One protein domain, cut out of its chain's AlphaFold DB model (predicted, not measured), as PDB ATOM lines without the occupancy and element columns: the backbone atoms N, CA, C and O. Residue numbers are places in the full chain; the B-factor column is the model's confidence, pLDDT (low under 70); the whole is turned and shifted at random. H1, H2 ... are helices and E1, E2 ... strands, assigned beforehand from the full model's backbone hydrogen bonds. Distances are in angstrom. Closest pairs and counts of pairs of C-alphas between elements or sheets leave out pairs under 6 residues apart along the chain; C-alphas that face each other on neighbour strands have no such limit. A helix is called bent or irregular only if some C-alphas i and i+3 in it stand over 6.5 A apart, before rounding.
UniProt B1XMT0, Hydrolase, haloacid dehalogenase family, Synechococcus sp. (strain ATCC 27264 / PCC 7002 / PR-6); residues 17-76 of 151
ATOM      1  N   LEU A  17     147.825 194.923 172.761       96.62
ATOM      2  CA  LEU A  17     147.979 196.368 172.935       96.62
ATOM      3  C   LEU A  17     149.131 196.922 172.091       96.62
ATOM      4  O   LEU A  17     148.955 197.950 171.430       96.62
ATOM      5  N   GLY A  18     150.271 196.224 172.063       94.50
ATOM      6  CA  GLY A  18     151.441 196.581 171.261       94.50
ATOM      7  C   GLY A  18     151.124 196.675 169.768       94.50
ATOM      8  O   GLY A  18     151.414 197.695 169.141       94.50
ATOM      9  N   ASP A  19     150.409 195.685 169.224       95.06
ATOM     10  CA  ASP A  19     149.958 195.655 167.823       95.06
ATOM     11  C   ASP A  19     149.066 196.854 167.449       95.06
ATOM     12  O   ASP A  19     148.950 197.225 166.279       95.06
ATOM     13  N   ARG A  20     148.420 197.471 168.446       94.75
ATOM     14  CA  ARG A  20     147.514 198.622 168.296       94.75
ATOM     15  C   ARG A  20     148.123 199.935 168.776       94.75
ATOM     16  O   ARG A  20     147.431 200.950 168.767       94.75
ATOM     17  N   GLN A  21     149.397 199.923 169.173       93.88
ATOM     18  CA  GLN A  21     150.123 201.083 169.694       93.88
ATOM     19  C   GLN A  21     149.432 201.733 170.906       93.88
ATOM     20  O   GLN A  21     149.450 202.954 171.066       93.88
ATOM     21  N   VAL A  22     148.810 200.917 171.761       94.44
ATOM     22  CA  VAL A  22     148.179 201.379 173.000       94.44
ATOM     23  C   VAL A  22     149.163 201.182 174.157       94.44
ATOM     24  O   VAL A  22     149.500 200.039 174.465       94.44
ATOM     25  N   PRO A  23     149.631 202.255 174.817       93.50
ATOM     26  CA  PRO A  23     150.569 202.125 175.924       93.50
ATOM     27  C   PRO A  23     149.880 201.542 177.161       93.50
ATOM     28  O   PRO A  23     148.730 201.866 177.465       93.50
ATOM     29  N   ILE A  24     150.618 200.728 177.915       94.88
ATOM     30  CA  ILE A  24     150.189 200.198 179.210       94.88
ATOM     31  C   ILE A  24     151.145 200.645 180.312       94.88
ATOM     32  O   ILE A  24     152.363 200.529 180.195       94.88
ATOM     33  N   VAL A  25     150.571 201.145 181.404       93.69
ATOM     34  CA  VAL A  25     151.300 201.575 182.599       93.69
ATOM     35  C   VAL A  25     150.883 200.682 183.759       93.69
ATOM     36  O   VAL A  25     149.696 200.556 184.059       93.69
ATOM     37  N   VAL A  26     151.855 200.071 184.431       93.44
ATOM     38  CA  VAL A  26     151.615 199.263 185.630       93.44
ATOM     39  C   VAL A  26     151.766 200.150 186.855       93.44
ATOM     40  O   VAL A  26     152.859 200.631 187.143       93.44
ATOM     41  N   VAL A  27     150.680 200.343 187.606       90.81
ATOM     42  CA  VAL A  27     150.686 201.130 188.845       90.81
ATOM     43  C   VAL A  27     150.384 200.233 190.040       90.81
ATOM     44  O   VAL A  27     149.279 199.713 190.189       90.81
ATOM     45  N   SER A  28     151.371 200.043 190.912       86.81
ATOM     46  CA  SER A  28     151.323 199.075 192.004       86.81
ATOM     47  C   SER A  28     151.673 199.719 193.338       86.81
ATOM     48  O   SER A  28     152.661 200.432 193.451       86.81
ATOM     49  N   GLY A  29     150.919 199.388 194.387       83.69
ATOM     50  CA  GLY A  29     151.323 199.668 195.770       83.69
ATOM     51  C   GLY A  29     152.388 198.695 196.296       83.69
ATOM     52  O   GLY A  29     152.673 198.695 197.485       83.69
ATOM     53  N   GLY A  30     152.918 197.804 195.453       83.69
ATOM     54  CA  GLY A  30     154.020 196.906 195.786       83.69
ATOM     55  C   GLY A  30     155.389 197.570 195.643       83.69
ATOM     56  O   GLY A  30     155.506 198.739 195.283       83.69
ATOM     57  N   LEU A  31     156.439 196.796 195.908       83.25
ATOM     58  CA  LEU A  31     157.824 197.239 195.767       83.25
ATOM     59  C   LEU A  31     158.327 197.009 194.341       83.25
ATOM     60  O   LEU A  31     158.089 195.930 193.794       83.25
ATOM     61  N   VAL A  32     159.092 197.953 193.785       85.88
ATOM     62  CA  VAL A  32     159.697 197.840 192.443       85.88
ATOM     63  C   VAL A  32     160.369 196.474 192.228       85.88
ATOM     64  O   VAL A  32     159.961 195.781 191.300       85.88
ATOM     65  N   PRO A  33     161.266 195.968 193.107       85.38
ATOM     66  CA  PRO A  33     161.907 194.665 192.883       85.38
ATOM     67  C   PRO A  33     160.934 193.479 192.804       85.38
ATOM     68  O   PRO A  33     161.239 192.464 192.181       85.38
ATOM     69  N   MET A  34     159.768 193.575 193.452       87.38
ATOM     70  CA  MET A  34     158.746 192.528 193.397       87.38
ATOM     71  C   MET A  34     157.968 192.572 192.086       87.38
ATOM     72  O   MET A  34     157.680 191.516 191.529       87.38
ATOM     73  N   VAL A  35     157.635 193.773 191.606       89.25
ATOM     74  CA  VAL A  35     156.949 193.958 190.323       89.25
ATOM     75  C   VAL A  35     157.878 193.548 189.182       89.25
ATOM     76  O   VAL A  35     157.510 192.690 188.385       89.25
ATOM     77  N   GLU A  36     159.117 194.038 189.184       90.00
ATOM     78  CA  GLU A  36     160.131 193.698 188.180       90.00
ATOM     79  C   GLU A  36     160.399 192.194 188.103       90.00
ATOM     80  O   GLU A  36     160.498 191.631 187.018       90.00
ATOM     81  N   ARG A  37     160.425 191.481 189.239       90.62
ATOM     82  CA  ARG A  37     160.574 190.015 189.223       90.62
ATOM     83  C   ARG A  37     159.443 189.313 188.466       90.62
ATOM     84  O   ARG A  37     159.679 188.276 187.850       90.62
ATOM     85  N   VAL A  38     158.218 189.830 188.543       90.88
ATOM     86  CA  VAL A  38     157.079 189.281 187.793       90.88
ATOM     87  C   VAL A  38     157.197 189.641 186.313       90.88
ATOM     88  O   VAL A  38     156.957 188.780 185.469       90.88
ATOM     89  N   LEU A  39     157.601 190.874 186.004       92.56
ATOM     90  CA  LEU A  39     157.716 191.382 184.635       92.56
ATOM     91  C   LEU A  39     158.961 190.882 183.883       92.56
ATOM     92  O   LEU A  39     158.975 190.891 182.659       92.56
ATOM     93  N   ALA A  40     159.969 190.366 184.586       93.31
ATOM     94  CA  ALA A  40     161.137 189.713 183.992       93.31
ATOM     95  C   ALA A  40     160.826 188.333 183.380       93.31
ATOM     96  O   ALA A  40     161.686 187.721 182.746       93.31
ATOM     97  N   ARG A  41     159.617 187.800 183.600       91.75
ATOM     98  CA  ARG A  41     159.176 186.538 182.992       91.75
ATOM     99  C   ARG A  41     159.005 186.720 181.478       91.75
ATOM    100  O   ARG A  41     158.610 187.806 181.058       91.75
ATOM    101  N   PRO A  42     159.271 185.683 180.667       92.31
ATOM    102  CA  PRO A  42     159.106 185.775 179.223       92.31
ATOM    103  C   PRO A  42     157.625 185.894 178.842       92.31
ATOM    104  O   PRO A  42     156.769 185.220 179.425       92.31
ATOM    105  N   GLY A  43     157.347 186.739 177.855       91.75
ATOM    106  CA  GLY A  43     156.081 186.822 177.147       91.75
ATOM    107  C   GLY A  43     155.989 185.835 175.981       91.75
ATOM    108  O   GLY A  43     156.831 184.954 175.796       91.75
ATOM    109  N   THR A  44     154.941 185.992 175.180       90.38
ATOM    110  CA  THR A  44     154.584 185.156 174.023       90.38
ATOM    111  C   THR A  44     155.587 185.261 172.880       90.38
ATOM    112  O   THR A  44     155.745 184.313 172.113       90.38
ATOM    113  N   ASP A  45     156.306 186.377 172.795       90.81
ATOM    114  CA  ASP A  45     157.390 186.628 171.843       90.81
ATOM    115  C   ASP A  45     158.773 186.179 172.357       90.81
ATOM    116  O   ASP A  45     159.766 186.282 171.638       90.81
ATOM    117  N   GLY A  46     158.845 185.662 173.589       91.19
ATOM    118  CA  GLY A  46     160.079 185.234 174.246       91.19
ATOM    119  C   GLY A  46     160.867 186.352 174.940       91.19
ATOM    120  O   GLY A  46     161.834 186.036 175.636       91.19
ATOM    121  N   ASN A  47     160.458 187.619 174.810       93.56
ATOM    122  CA  ASN A  47     161.078 188.752 175.503       93.56
ATOM    123  C   ASN A  47     160.444 188.954 176.889       93.56
ATOM    124  O   ASN A  47     159.320 188.506 177.118       93.56
ATOM    125  N   PRO A  48     161.127 189.598 177.851       95.06
ATOM    126  CA  PRO A  48     160.519 189.959 179.131       95.06
ATOM    127  C   PRO A  48     159.208 190.745 178.963       95.06
ATOM    128  O   PRO A  48     159.136 191.663 178.152       95.06
ATOM    129  N   LEU A  49     158.186 190.451 179.777       94.25
ATOM    130  CA  LEU A  49     156.925 191.217 179.792       94.25
ATOM    131  C   LEU A  49     157.158 192.721 180.019       94.25
ATOM    132  O   LEU A  49     156.392 193.540 179.520       94.25
ATOM    133  N   HIS A  50     158.208 193.070 180.768       93.38
ATOM    134  CA  HIS A  50     158.641 194.451 180.990       93.38
ATOM    135  C   HIS A  50     158.851 195.224 179.675       93.38
ATOM    136  O   HIS A  50     158.513 196.400 179.613       93.38
ATOM    137  N   ASP A  51     159.340 194.578 178.614       93.12
ATOM    138  CA  ASP A  51     159.645 195.238 177.334       93.12
ATOM    139  C   ASP A  51     158.383 195.726 176.600       93.12
ATOM    140  O   ASP A  51     158.464 196.570 175.710       93.12
ATOM    141  N   HIS A  52     157.211 195.232 177.008       93.69
ATOM    142  CA  HIS A  52     155.901 195.622 176.481       93.69
ATOM    143  C   HIS A  52     155.151 196.600 177.399       93.69
ATOM    144  O   HIS A  52     153.973 196.880 177.174       93.69
ATOM    145  N   ILE A  53     155.796 197.098 178.458       93.12
ATOM    146  CA  ILE A  53     155.207 198.012 179.442       93.12
ATOM    147  C   ILE A  53     155.885 199.376 179.335       93.12
ATOM    148  O   ILE A  53     157.097 199.494 179.469       93.12
ATOM    149  N   GLU A  54     155.084 200.426 179.154       90.12
ATOM    150  CA  GLU A  54     155.582 201.800 179.005       90.12
ATOM    151  C   GLU A  54     156.247 202.291 180.295       90.12
ATOM    152  O   GLU A  54     157.271 202.968 180.279       90.12
ATOM    153  N   THR A  55     155.640 201.995 181.448       89.00
ATOM    154  CA  THR A  55     156.154 202.428 182.751       89.00
ATOM    155  C   THR A  55     155.631 201.558 183.888       89.00
ATOM    156  O   THR A  55     154.450 201.208 183.933       89.00
ATOM    157  N   VAL A  56     156.505 201.296 184.864       88.25
ATOM    158  CA  VAL A  56     156.169 200.698 186.160       88.25
ATOM    159  C   VAL A  56     156.255 201.767 187.251       88.25
ATOM    160  O   VAL A  56     157.329 202.264 187.582       88.25
ATOM    161  N   ALA A  57     155.114 202.123 187.837       86.38
ATOM    162  CA  ALA A  57     155.023 203.001 188.995       86.38
ATOM    163  C   ALA A  57     154.741 202.166 190.250       86.38
ATOM    164  O   ALA A  57     153.616 201.720 190.476       86.38
ATOM    165  N   ALA A  58     155.777 201.946 191.057       84.50
ATOM    166  CA  ALA A  58     155.712 201.186 192.301       84.50
ATOM    167  C   ALA A  58     156.559 201.847 193.400       84.50
ATOM    168  O   ALA A  58     157.346 202.757 193.125       84.50
ATOM    169  N   MET A  59     156.404 201.408 194.650       79.38
ATOM    170  CA  MET A  59     157.194 201.936 195.765       79.38
ATOM    171  C   MET A  59     158.650 201.494 195.649       79.38
ATOM    172  O   MET A  59     158.938 200.330 195.356       79.38
ATOM    173  N   ASN A  60     159.577 202.400 195.939       71.50
ATOM    174  CA  ASN A  60     160.991 202.074 196.030       71.50
ATOM    175  C   ASN A  60     161.418 201.982 197.504       71.50
ATOM    176  O   ASN A  60     160.791 202.569 198.383       71.50
ATOM    177  N   ILE A  61     162.473 201.226 197.786       60.84
ATOM    178  CA  ILE A  61     163.057 201.129 199.124       60.84
ATOM    179  C   ILE A  61     164.473 201.666 199.053       60.84
ATOM    180  O   ILE A  61     165.273 201.185 198.252       60.84
ATOM    181  N   ASP A  62     164.793 202.613 199.929       58.75
ATOM    182  CA  ASP A  62     166.185 202.949 200.191       58.75
ATOM    183  C   ASP A  62     166.798 201.876 201.099       58.75
ATOM    184  O   ASP A  62     166.380 201.696 202.247       58.75
ATOM    185  N   THR A  63     167.759 201.127 200.563       55.53
ATOM    186  CA  THR A  63     168.490 200.081 201.290       55.53
ATOM    187  C   THR A  63     169.828 200.564 201.850       55.53
ATOM    188  O   THR A  63     170.573 199.753 202.396       55.53
ATOM    189  N   PHE A  64     170.180 201.845 201.686       57.00
ATOM    190  CA  PHE A  64     171.456 202.400 202.156       57.00
ATOM    191  C   PHE A  64     171.402 202.912 203.607       57.00
ATOM    192  O   PHE A  64     172.448 203.159 204.206       57.00
ATOM    193  N   ASP A  65     170.208 203.030 204.193       50.88
ATOM    194  CA  ASP A  65     169.983 203.390 205.598       50.88
ATOM    195  C   ASP A  65     169.757 202.113 206.448       50.88
ATOM    196  O   ASP A  65     169.056 201.202 205.999       50.88
ATOM    197  N   PRO A  66     170.324 201.996 207.669       52.03
ATOM    198  CA  PRO A  66     170.038 200.882 208.585       52.03
ATOM    199  C   PRO A  66     168.551 200.742 208.964       52.03
ATOM    200  O   PRO A  66     168.153 199.705 209.498       52.03
ATOM    201  N   TYR A  67     167.727 201.752 208.675       52.94
ATOM    202  CA  TYR A  67     166.273 201.694 208.736       52.94
ATOM    203  C   TYR A  67     165.680 201.769 207.324       52.94
ATOM    204  O   TYR A  67     165.905 202.736 206.603       52.94
ATOM    205  N   PHE A  68     164.871 200.773 206.944       48.41
ATOM    206  CA  PHE A  68     164.145 200.775 205.672       48.41
ATOM    207  C   PHE A  68     163.290 202.042 205.537       48.41
ATOM    208  O   PHE A  68     162.290 202.198 206.240       48.41
ATOM    209  N   LYS A  69     163.661 202.929 204.612       52.50
ATOM    210  CA  LYS A  69     162.827 204.066 204.214       52.50
ATOM    211  C   LYS A  69     162.108 203.715 202.923       52.50
ATOM    212  O   LYS A  69     162.737 203.410 201.909       52.50
ATOM    213  N   ILE A  70     160.781 203.750 202.974       52.66
ATOM    214  CA  ILE A  70     159.954 203.669 201.773       52.66
ATOM    215  C   ILE A  70     160.106 205.008 201.054       52.66
ATOM    216  O   ILE A  70     159.783 206.055 201.609       52.66
ATOM    217  N   ILE A  71     160.629 204.974 199.832       57.25
ATOM    218  CA  ILE A  71     160.567 206.100 198.907       57.25
ATOM    219  C   ILE A  71     159.338 205.853 198.042       57.25
ATOM    220  O   ILE A  71     159.366 205.069 197.090       57.25
ATOM    221  N   ALA A  72     158.248 206.520 198.390       55.50
ATOM    222  CA  ALA A  72     157.066 206.605 197.561       55.50
ATOM    223  C   ALA A  72     157.154 207.887 196.718       55.50
ATOM    224  O   ALA A  72     156.844 208.970 197.210       55.50
ATOM    225  N   PRO A  73     157.567 207.819 195.437       50.06
ATOM    226  CA  PRO A  73     157.632 209.009 194.584       50.06
ATOM    227  C   PRO A  73     156.252 209.635 194.288       50.06
ATOM    228  O   PRO A  73     156.183 210.639 193.581       50.06
ATOM    229  N   PHE A  74     155.173 209.035 194.806       52.50
ATOM    230  CA  PHE A  74     153.775 209.403 194.613       52.50
ATOM    231  C   PHE A  74     152.991 209.207 195.922       52.50
ATOM    232  O   PHE A  74     152.061 208.416 195.972       52.50
ATOM    233  N   GLU A  75     153.392 209.842 197.019       47.25
ATOM    234  CA  GLU A  75     152.610 209.799 198.263       47.25
ATOM    235  C   GLU A  75     151.412 210.759 198.189       47.25
ATOM    236  O   GLU A  75     151.574 211.938 197.863       47.25
ATOM    237  N   GLY A  76     150.210 210.264 198.506       47.06
ATOM    238  CA  GLY A  76     148.987 211.066 198.500       47.06
ATOM    239  C   GLY A  76     147.849 210.437 199.303       47.06
ATOM    240  O   GLY A  76     147.426 209.311 199.049       47.06
TER     241      GLY A  76
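Overview. This is residues 17 to 76 of the 151 residues of the protein "Hydrolase, haloacid dehalogenase family" of Synechococcus sp. (strain ATCC 27264 / PCC 7002 / PR-6) (UniProt B1XMT0). A small, flat and loose piece is built along one bent strand, E2, which has E1 beside its first part and E3 beside its last; the helix H1 covers one face of this narrow sheet, over E2. The hairpin of E2 and E3 reaches to one end of the long axis, where residues 63 to 68 stick out, and the short helix H2 sits toward the other end, off the sheet. The printed part has 60 residues, with two named helices and three named strands in the order E1, H1, H2, E2, E3; the class is mixed, helices and strands, and the sheet, in the order E1, E2, E3, is mixed too. The whole is loose, with a radius of gyration of the C-alphas of 14.0 A, and spans 44 by 25 by 14 A.

Along the chain. Start at Leu 17 and read on to C-alpha 25 at (151.300, 201.575, 182.599), where E1 begins; it covers residues 25 to 31 and measures 15.3 A. H1 follows at once, residues 32 to 39, 10.3 A long. Next find H2, residues 49 to 52, which measures 5.6 A. E2, residues 55 to 62, is the longest strand at 20.1 A and bends by 59 degrees at residue 58. E3, residues 69 to 71, is 6.1 A long and ends at C-alpha 71 at (160.567, 206.100, 198.907).

Arrangement. Begin with the sheet, where E2 is the inner strand and its pairing is staggered: residues 55 to 59 pair with E1, residues 60 to 62 with E3. E1 and E2 are parallel at 20 degrees; look for N 28 and O 57, 2.8 A apart, and N 59 and O 30, 2.9 A apart, both within hydrogen-bond range. E2 and E3 form a hairpin, antiparallel at 158 degrees, with N 71 and O 60 within range at 2.8 A. H1 is on the sheet at a height of 8.8 A, over E2 and along the strands, at 1 degrees to E2 on the local plane; their closest C-alphas are those of Val 32 and Ala 58, 5.2 A apart. E1, H1, H2 and E2 make a strand-helix-strand unit, two parallel neighbour strands with helices between, and its crossover is right-handed. H2 is not on the sheet; it only just touches H1, with 3 pairs of C-alphas within 8 A, the closest being Leu 39 and His 50 at 4.9 A. In H1 every O i to N i+4 pair is within hydrogen-bond range, while H2 is too short for such a pair.

Size, cuts and confidence. The C-alphas farthest apart are those of Arg 20 and Pro 66, at 46.2 A. The printed part has no cut, and no link is long. Look at the B-factor column: residues 61 to 76 are under 70.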